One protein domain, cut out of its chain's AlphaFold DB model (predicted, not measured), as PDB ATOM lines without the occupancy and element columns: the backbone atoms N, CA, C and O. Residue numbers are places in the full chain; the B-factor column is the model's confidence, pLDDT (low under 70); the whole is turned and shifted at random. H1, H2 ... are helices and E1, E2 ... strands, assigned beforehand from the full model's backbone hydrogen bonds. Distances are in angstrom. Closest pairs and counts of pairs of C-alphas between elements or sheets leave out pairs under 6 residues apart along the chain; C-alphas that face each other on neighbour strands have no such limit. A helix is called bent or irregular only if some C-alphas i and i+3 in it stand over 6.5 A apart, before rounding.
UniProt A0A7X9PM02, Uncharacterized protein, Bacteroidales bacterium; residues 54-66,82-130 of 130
ATOM      1  N   ILE A  54       9.635  14.665  19.774       94.00
ATOM      2  CA  ILE A  54       8.582  15.638  20.067       94.00
ATOM      3  C   ILE A  54       7.241  15.086  19.576       94.00
ATOM      4  O   ILE A  54       7.117  14.669  18.428       94.00
ATOM      5  N   VAL A  55       6.223  15.101  20.437       94.44
ATOM      6  CA  VAL A  55       4.854  14.693  20.091       94.44
ATOM      7  C   VAL A  55       3.918  15.874  20.299       94.44
ATOM      8  O   VAL A  55       3.954  16.512  21.351       94.44
ATOM      9  N   ILE A  56       3.084  16.168  19.302       94.44
ATOM     10  CA  ILE A  56       2.116  17.266  19.342       94.44
ATOM     11  C   ILE A  56       0.739  16.719  18.985       94.44
ATOM     12  O   ILE A  56       0.496  16.312  17.850       94.44
ATOM     13  N   ASP A  57      -0.153  16.746  19.967       91.56
ATOM     14  CA  ASP A  57      -1.543  16.305  19.872       91.56
ATOM     15  C   ASP A  57      -2.452  17.469  20.298       91.56
ATOM     16  O   ASP A  57      -2.523  17.790  21.479       91.56
ATOM     17  N   GLU A  58      -3.082  18.266  19.438       92.12
ATOM     18  CA  GLU A  58      -3.378  18.224  17.998       92.12
ATOM     19  C   GLU A  58      -2.880  19.539  17.341       92.12
ATOM     20  O   GLU A  58      -2.858  20.582  17.997       92.12
ATOM     21  N   ILE A  59      -2.538  19.543  16.044       93.56
ATOM     22  CA  ILE A  59      -2.375  20.785  15.256       93.56
ATOM     23  C   ILE A  59      -3.669  21.121  14.523       93.56
ATOM     24  O   ILE A  59      -4.208  20.303  13.772       93.56
ATOM     25  N   GLY A  60      -4.117  22.371  14.665       92.88
ATOM     26  CA  GLY A  60      -5.366  22.832  14.086       92.88
ATOM     27  C   GLY A  60      -5.240  23.998  13.100       92.88
ATOM     28  O   GLY A  60      -4.159  24.491  12.761       92.88
ATOM     29  N   PRO A  61      -6.398  24.512  12.642       93.50
ATOM     30  CA  PRO A  61      -6.463  25.708  11.808       93.50
ATOM     31  C   PRO A  61      -5.878  26.964  12.463       93.50
ATOM     32  O   PRO A  61      -5.606  27.933  11.758       93.50
ATOM     33  N   TRP A  62      -5.756  26.997  13.792       94.12
ATOM     34  CA  TRP A  62      -5.235  28.158  14.506       94.12
ATOM     35  C   TRP A  62      -3.734  28.322  14.265       94.12
ATOM     36  O   TRP A  62      -3.296  29.389  13.828       94.12
ATOM     37  N   GLU A  63      -2.973  27.237  14.397       95.50
ATOM     38  CA  GLU A  63      -1.532  27.223  14.163       95.50
ATOM     39  C   GLU A  63      -1.207  27.449  12.678       95.50
ATOM     40  O   GLU A  63      -0.287  28.201  12.352       95.50
ATOM     41  N   LEU A  64      -2.017  26.896  11.766       95.44
ATOM     42  CA  LEU A  64      -1.904  27.133  10.317       95.44
ATOM     43  C   LEU A  64      -2.088  28.608   9.919       95.44
ATOM     44  O   LEU A  64      -1.617  29.030   8.862       95.44
ATOM     45  N   ARG A  65      -2.776  29.406  10.746       95.19
ATOM     46  CA  ARG A  65      -2.930  30.858  10.558       95.19
ATOM     47  C   ARG A  65      -1.830  31.673  11.243       95.19
ATOM     48  O   ARG A  65      -1.994  32.879  11.390       95.19
ATOM     49  N   GLN A  66      -0.725  31.041  11.644       95.06
ATOM     50  CA  GLN A  66       0.390  31.677  12.359       95.06
ATOM     51  C   GLN A  66      -0.012  32.270  13.721       95.06
ATOM     52  O   GLN A  66       0.535  33.279  14.160       95.06
ATOM     53  N   ARG A  82      15.232  16.276  15.324       90.19
ATOM     54  CA  ARG A  82      14.657  15.124  16.014       90.19
ATOM     55  C   ARG A  82      13.333  14.701  15.389       90.19
ATOM     56  O   ARG A  82      12.615  15.535  14.836       90.19
ATOM     57  N   PRO A  83      12.955  13.422  15.532       90.62
ATOM     58  CA  PRO A  83      11.654  12.949  15.087       90.62
ATOM     59  C   PRO A  83      10.500  13.730  15.737       90.62
ATOM     60  O   PRO A  83      10.452  13.900  16.960       90.62
ATOM     61  N   ILE A  84       9.542  14.166  14.913       92.50
ATOM     62  CA  ILE A  84       8.326  14.862  15.350       92.50
ATOM     63  C   ILE A  84       7.105  14.039  14.934       92.50
ATOM     64  O   ILE A  84       6.915  13.754  13.752       92.50
ATOM     65  N   LEU A  85       6.250  13.693  15.896       94.62
ATOM     66  CA  LEU A  85       4.942  13.090  15.651       94.62
ATOM     67  C   LEU A  85       3.852  14.154  15.804       94.62
ATOM     68  O   LEU A  85       3.695  14.741  16.874       94.62
ATOM     69  N   LEU A  86       3.088  14.383  14.737       95.69
ATOM     70  CA  LEU A  86       2.010  15.369  14.702       95.69
ATOM     71  C   LEU A  86       0.662  14.668  14.551       95.69
ATOM     72  O   LEU A  86       0.453  13.941  13.579       95.69
ATOM     73  N   VAL A  87      -0.269  14.934  15.463       96.38
ATOM     74  CA  VAL A  87      -1.673  14.551  15.297       96.38
ATOM     75  C   VAL A  87      -2.399  15.692  14.601       96.38
ATOM     76  O   VAL A  87      -2.380  16.842  15.046       96.38
ATOM     77  N   VAL A  88      -3.014  15.379  13.467       95.88
ATOM     78  CA  VAL A  88      -3.630  16.358  12.573       95.88
ATOM     79  C   VAL A  88      -4.945  15.786  12.064       95.88
ATOM     80  O   VAL A  88      -5.025  14.606  11.727       95.88
ATOM     81  N   ARG A  89      -5.983  16.620  11.950       94.69
ATOM     82  CA  ARG A  89      -7.218  16.211  11.263       94.69
ATOM     83  C   ARG A  89      -6.921  15.902   9.803       94.69
ATOM     84  O   ARG A  89      -6.323  16.726   9.113       94.69
ATOM     85  N   GLU A  90      -7.443  14.783   9.312       95.38
ATOM     86  CA  GLU A  90      -7.274  14.323   7.928       95.38
ATOM     87  C   GLU A  90      -7.466  15.445   6.890       95.38
ATOM     88  O   GLU A  90      -6.612  15.677   6.038       95.38
ATOM     89  N   SER A  91      -8.532  16.239   7.037       95.88
ATOM     90  CA  SER A  91      -8.887  17.328   6.112       95.88
ATOM     91  C   SER A  91      -7.861  18.467   5.992       95.88
ATOM     92  O   SER A  91      -7.978  19.307   5.091       95.88
ATOM     93  N   ILE A  92      -6.870  18.543   6.887       96.69
ATOM     94  CA  ILE A  92      -5.821  19.572   6.865       96.69
ATOM     95  C   ILE A  92      -4.398  19.003   6.799       96.69
ATOM     96  O   ILE A  92      -3.469  19.809   6.758       96.69
ATOM     97  N   VAL A  93      -4.204  17.679   6.710       96.56
ATOM     98  CA  VAL A  93      -2.871  17.037   6.627       96.56
ATOM     99  C   VAL A  93      -2.020  17.670   5.526       96.56
ATOM    100  O   VAL A  93      -0.942  18.201   5.780       96.56
ATOM    101  N   GLU A  94      -2.568  17.748   4.317       96.44
ATOM    102  CA  GLU A  94      -1.915  18.361   3.158       96.44
ATOM    103  C   GLU A  94      -1.550  19.839   3.361       96.44
ATOM    104  O   GLU A  94      -0.547  20.339   2.845       96.44
ATOM    105  N   LYS A  95      -2.364  20.574   4.125       97.38
ATOM    106  CA  LYS A  95      -2.085  21.978   4.448       97.38
ATOM    107  C   LYS A  95      -0.944  22.083   5.452       97.38
ATOM    108  O   LYS A  95      -0.107  22.960   5.280       97.38
ATOM    109  N   VAL A  96      -0.895  21.199   6.449       96.75
ATOM    110  CA  VAL A  96       0.202  21.115   7.424       96.75
ATOM    111  C   VAL A  96       1.515  20.786   6.714       96.75
ATOM    112  O   VAL A  96       2.479  21.535   6.860       96.75
ATOM    113  N   ILE A  97       1.530  19.755   5.862       95.88
ATOM    114  CA  ILE A  97       2.722  19.357   5.096       95.88
ATOM    115  C   ILE A  97       3.284  20.533   4.298       95.88
ATOM    116  O   ILE A  97       4.463  20.864   4.421       95.88
ATOM    117  N   ARG A  98       2.429  21.231   3.542       96.38
ATOM    118  CA  ARG A  98       2.856  22.387   2.743       96.38
ATOM    119  C   ARG A  98       3.248  23.603   3.576       96.38
ATOM    120  O   ARG A  98       4.189  24.292   3.201       96.38
ATOM    121  N   HIS A  99       2.533  23.891   4.664       96.00
ATOM    122  CA  HIS A  99       2.783  25.081   5.485       96.00
ATOM    123  C   HIS A  99       4.177  25.046   6.118       96.00
ATOM    124  O   HIS A  99       4.876  26.058   6.118       96.00
ATOM    125  N   TRP A 100       4.588  23.880   6.620       95.06
ATOM    126  CA  TRP A 100       5.893  23.704   7.257       95.06
ATOM    127  C   TRP A 100       6.971  23.114   6.336       95.06
ATOM    128  O   TRP A 100       8.142  23.111   6.706       95.06
ATOM    129  N   GLY A 101       6.615  22.701   5.117       93.31
ATOM    130  CA  GLY A 101       7.568  22.277   4.092       93.31
ATOM    131  C   GLY A 101       8.206  20.913   4.355       93.31
ATOM    132  O   GLY A 101       9.358  20.708   3.970       93.31
ATOM    133  N   PHE A 102       7.482  19.995   5.002       91.38
ATOM    134  CA  PHE A 102       7.959  18.630   5.233       91.38
ATOM    135  C   PHE A 102       8.192  17.907   3.899       91.38
ATOM    136  O   PHE A 102       7.347  17.967   3.004       91.38
ATOM    137  N   ARG A 103       9.343  17.239   3.762       84.94
ATOM    138  CA  ARG A 103       9.728  16.502   2.543       84.94
ATOM    139  C   ARG A 103       9.665  14.990   2.736       84.94
ATOM    140  O   ARG A 103       9.087  14.308   1.901       84.94
ATOM    141  N   ASP A 104      10.165  14.505   3.869       84.12
ATOM    142  CA  ASP A 104      10.193  13.085   4.228       84.12
ATOM    143  C   ASP A 104       9.201  12.828   5.367       84.12
ATOM    144  O   ASP A 104       9.569  12.746   6.535       84.12
ATOM    145  N   VAL A 105       7.904  12.802   5.040       92.31
ATOM    146  CA  VAL A 105       6.822  12.623   6.020       92.31
ATOM    147  C   VAL A 105       6.108  11.293   5.813       92.31
ATOM    148  O   VAL A 105       5.690  10.960   4.706       92.31
ATOM    149  N   SER A 106       5.920  10.550   6.903       95.00
ATOM    150  CA  SER A 106       5.050   9.373   6.933       95.00
ATOM    151  C   SER A 106       3.675   9.774   7.460       95.00
ATOM    152  O   SER A 106       3.554  10.204   8.606       95.00
ATOM    153  N   VAL A 107       2.636   9.623   6.638       96.00
ATOM    154  CA  VAL A 107       1.242   9.863   7.041       96.00
ATOM    155  C   VAL A 107       0.582   8.528   7.370       96.00
ATOM    156  O   VAL A 107       0.617   7.602   6.563       96.00
ATOM    157  N   ILE A 108      -0.011   8.441   8.559       96.44
ATOM    158  CA  ILE A 108      -0.702   7.253   9.069       96.44
ATOM    159  C   ILE A 108      -2.124   7.670   9.424       96.44
ATOM    160  O   ILE A 108      -2.320   8.567  10.244       96.44
ATOM    161  N   TYR A 109      -3.106   7.024   8.803       95.69
ATOM    162  CA  TYR A 109      -4.514   7.275   9.089       95.69
ATOM    163  C   TYR A 109      -4.956   6.430  10.280       95.69
ATOM    164  O   TYR A 109      -4.675   5.238  10.344       95.69
ATOM    165  N   ALA A 110      -5.619   7.043  11.261       92.44
ATOM    166  CA  ALA A 110      -5.949   6.368  12.518       92.44
ATOM    167  C   ALA A 110      -6.982   5.233  12.361       92.44
ATOM    168  O   ALA A 110      -7.073   4.366  13.228       92.44
ATOM    169  N   ASP A 111      -7.756   5.241  11.278       93.06
ATOM    170  CA  ASP A 111      -8.789   4.260  10.947       93.06
ATOM    171  C   ASP A 111      -8.263   3.063  10.134       93.06
ATOM    172  O   ASP A 111      -8.989   2.087   9.926       93.06
ATOM    173  N   GLU A 112      -7.001   3.091   9.694       94.50
ATOM    174  CA  GLU A 112      -6.439   2.003   8.905       94.50
ATOM    175  C   GLU A 112      -6.146   0.754   9.755       94.50
ATOM    176  O   GLU A 112      -5.743   0.816  10.923       94.50
ATOM    177  N   GLN A 113      -6.276  -0.427   9.144       91.00
ATOM    178  CA  GLN A 113      -5.856  -1.665   9.795       91.00
ATOM    179  C   GLN A 113      -4.352  -1.608  10.092       91.00
ATOM    180  O   GLN A 113      -3.530  -1.376   9.204       91.00
ATOM    181  N   ASN A 114      -3.997  -1.878  11.348       94.69
ATOM    182  CA  ASN A 114      -2.632  -1.833  11.875       94.69
ATOM    183  C   ASN A 114      -2.001  -0.428  12.000       94.69
ATOM    184  O   ASN A 114      -0.771  -0.329  12.051       94.69
ATOM    185  N   ALA A 115      -2.805   0.644  12.086       94.56
ATOM    186  CA  ALA A 115      -2.321   2.019  12.292       94.56
ATOM    187  C   ALA A 115      -1.285   2.117  13.430       94.56
ATOM    188  O   ALA A 115      -0.202   2.676  13.267       94.56
ATOM    189  N   MET A 116      -1.592   1.496  14.575       94.19
ATOM    190  CA  MET A 116      -0.724   1.490  15.756       94.19
ATOM    191  C   MET A 116       0.634   0.835  15.469       94.19
ATOM    192  O   MET A 116       1.681   1.394  15.789       94.19
ATOM    193  N   GLN A 117       0.636  -0.344  14.844       95.94
ATOM    194  CA  GLN A 117       1.864  -1.065  14.514       95.94
ATOM    195  C   GLN A 117       2.715  -0.270  13.518       95.94
ATOM    196  O   GLN A 117       3.928  -0.164  13.702       95.94
ATOM    197  N   LYS A 118       2.087   0.334  12.500       95.00
ATOM    198  CA  LYS A 118       2.767   1.209  11.537       95.00
ATOM    199  C   LYS A 118       3.365   2.441  12.209       95.00
ATOM    200  O   LYS A 118       4.513   2.775  11.917       95.00
ATOM    201  N   ALA A 119       2.641   3.077  13.131       93.50
ATOM    202  CA  ALA A 119       3.131   4.234  13.877       93.50
ATOM    203  C   ALA A 119       4.356   3.869  14.714       93.50
ATOM    204  O   ALA A 119       5.405   4.494  14.572       93.50
ATOM    205  N   ILE A 120       4.269   2.791  15.496       93.50
ATOM    206  CA  ILE A 120       5.388   2.296  16.307       93.50
ATOM    207  C   ILE A 120       6.600   1.968  15.430       93.50
ATOM    208  O   ILE A 120       7.721   2.346  15.768       93.50
ATOM    209  N   GLN A 121       6.398   1.269  14.310       94.38
ATOM    210  CA  GLN A 121       7.494   0.897  13.419       94.38
ATOM    211  C   GLN A 121       8.150   2.129  12.785       94.38
ATOM    212  O   GLN A 121       9.374   2.219  12.752       94.38
ATOM    213  N   THR A 122       7.343   3.092  12.345       93.50
ATOM    214  CA  THR A 122       7.814   4.350  11.757       93.50
ATOM    215  C   THR A 122       8.655   5.135  12.758       93.50
ATOM    216  O   THR A 122       9.788   5.501  12.453       93.50
ATOM    217  N   VAL A 123       8.148   5.322  13.982       91.62
ATOM    218  CA  VAL A 123       8.876   6.002  15.063       91.62
ATOM    219  C   VAL A 123      10.214   5.315  15.335       91.62
ATOM    220  O   VAL A 123      11.242   5.984  15.362       91.62
ATOM    221  N   LYS A 124      10.234   3.982  15.463       91.06
ATOM    222  CA  LYS A 124      11.482   3.228  15.672       91.06
ATOM    223  C   LYS A 124      12.500   3.463  14.557       91.06
ATOM    224  O   LYS A 124      13.674   3.649  14.855       91.06
ATOM    225  N   THR A 125      12.063   3.482  13.299       91.19
ATOM    226  CA  THR A 125      12.947   3.723  12.152       91.19
ATOM    227  C   THR A 125      13.564   5.126  12.186       91.19
ATOM    228  O   THR A 125      14.774   5.254  11.998       91.19
ATOM    229  N   TYR A 126      12.779   6.166  12.489       87.69
ATOM    230  CA  TYR A 126      13.299   7.536  12.609       87.69
ATOM    231  C   TYR A 126      14.273   7.695  13.786       87.69
ATOM    232  O   TYR A 126      15.313   8.335  13.645       87.69
ATOM    233  N   MET A 127      13.978   7.053  14.918       86.19
ATOM    234  CA  MET A 127      14.816   7.091  16.124       86.19
ATOM    235  C   MET A 127      16.157   6.359  15.966       86.19
ATOM    236  O   MET A 127      17.103   6.672  16.673       86.19
ATOM    237  N   GLN A 128      16.252   5.376  15.067       83.12
ATOM    238  CA  GLN A 128      17.499   4.648  14.777       83.12
ATOM    239  C   GLN A 128      18.383   5.344  13.732       83.12
ATOM    240  O   GLN A 128      19.544   4.974  13.578       83.12
ATOM    241  N   SER A 129      17.820   6.301  12.990       69.75
ATOM    242  CA  SER A 129      18.494   7.011  11.894       69.75
ATOM    243  C   SER A 129      18.990   8.410  12.293       69.75
ATOM    244  O   SER A 129      19.566   9.097  11.450       69.75
ATOM    245  N   SER A 130      18.729   8.831  13.539       61.00
ATOM    246  CA  SER A 130      19.096  10.130  14.131       61.00
ATOM    247  C   SER A 130      20.247   9.965  15.119       61.00
ATOM    248  O   SER A 130      21.069  10.902  15.213       61.00
TER     249      SER A 130
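What this domain is: This is residues 54 to 66 and 82 to 130 of the 130 residues of an uncharacterized protein of Bacteroidales bacterium (UniProt A0A7X9PM02). Two short parallel strands, E1 and E2, lie side by side, with H2 and H3 on either side of E2 and little H1 at the end of E1 beside H2. The 62 printed residues hold E1, H1, E2, H2 and H3 in that order, a mixed class, compact, with a radius of gyration of 12.1 A and spans of 33 by 28 by 18 A.

How they stand to each other: E1, residues 54 to 59, and E2, residues 84 to 88, are parallel at 14 degrees; N 56 and O 85 are 2.9 A apart, within hydrogen-bond range. H2, residues 90 to 100, has its closest C-alpha to E2 at Val 96, 8.0 A from that of Val 88. H1, residues 61 to 64, touches H2, the closest C-alphas being those of Leu 64 and Val 96, 7.0 A. H3, residues 115 to 128, is near E2, with 5 pairs of C-alphas within 10 A, and apart from H1, H2 and E1. H3 has every O i to N i+4 pair within hydrogen-bond range, H2 5 of 7; H1 is too short for one.

Where its parts are: E1 begins at C-alpha 54 (8.582, 15.638, 20.067). H2 spans 16.2 A and is irregular, C-alphas 91 and 94 being 7.6 A apart. H3 spans 20.1 A, ending at C-alpha 128 (17.499, 4.648, 14.777).

The domain as a whole: Residues 67 to 81 are not printed, a gap of 22.2 A between C-alphas 66 and 82. The link from H2 to H3 is long. Residues 129 to 130 are under 70 in pLDDT.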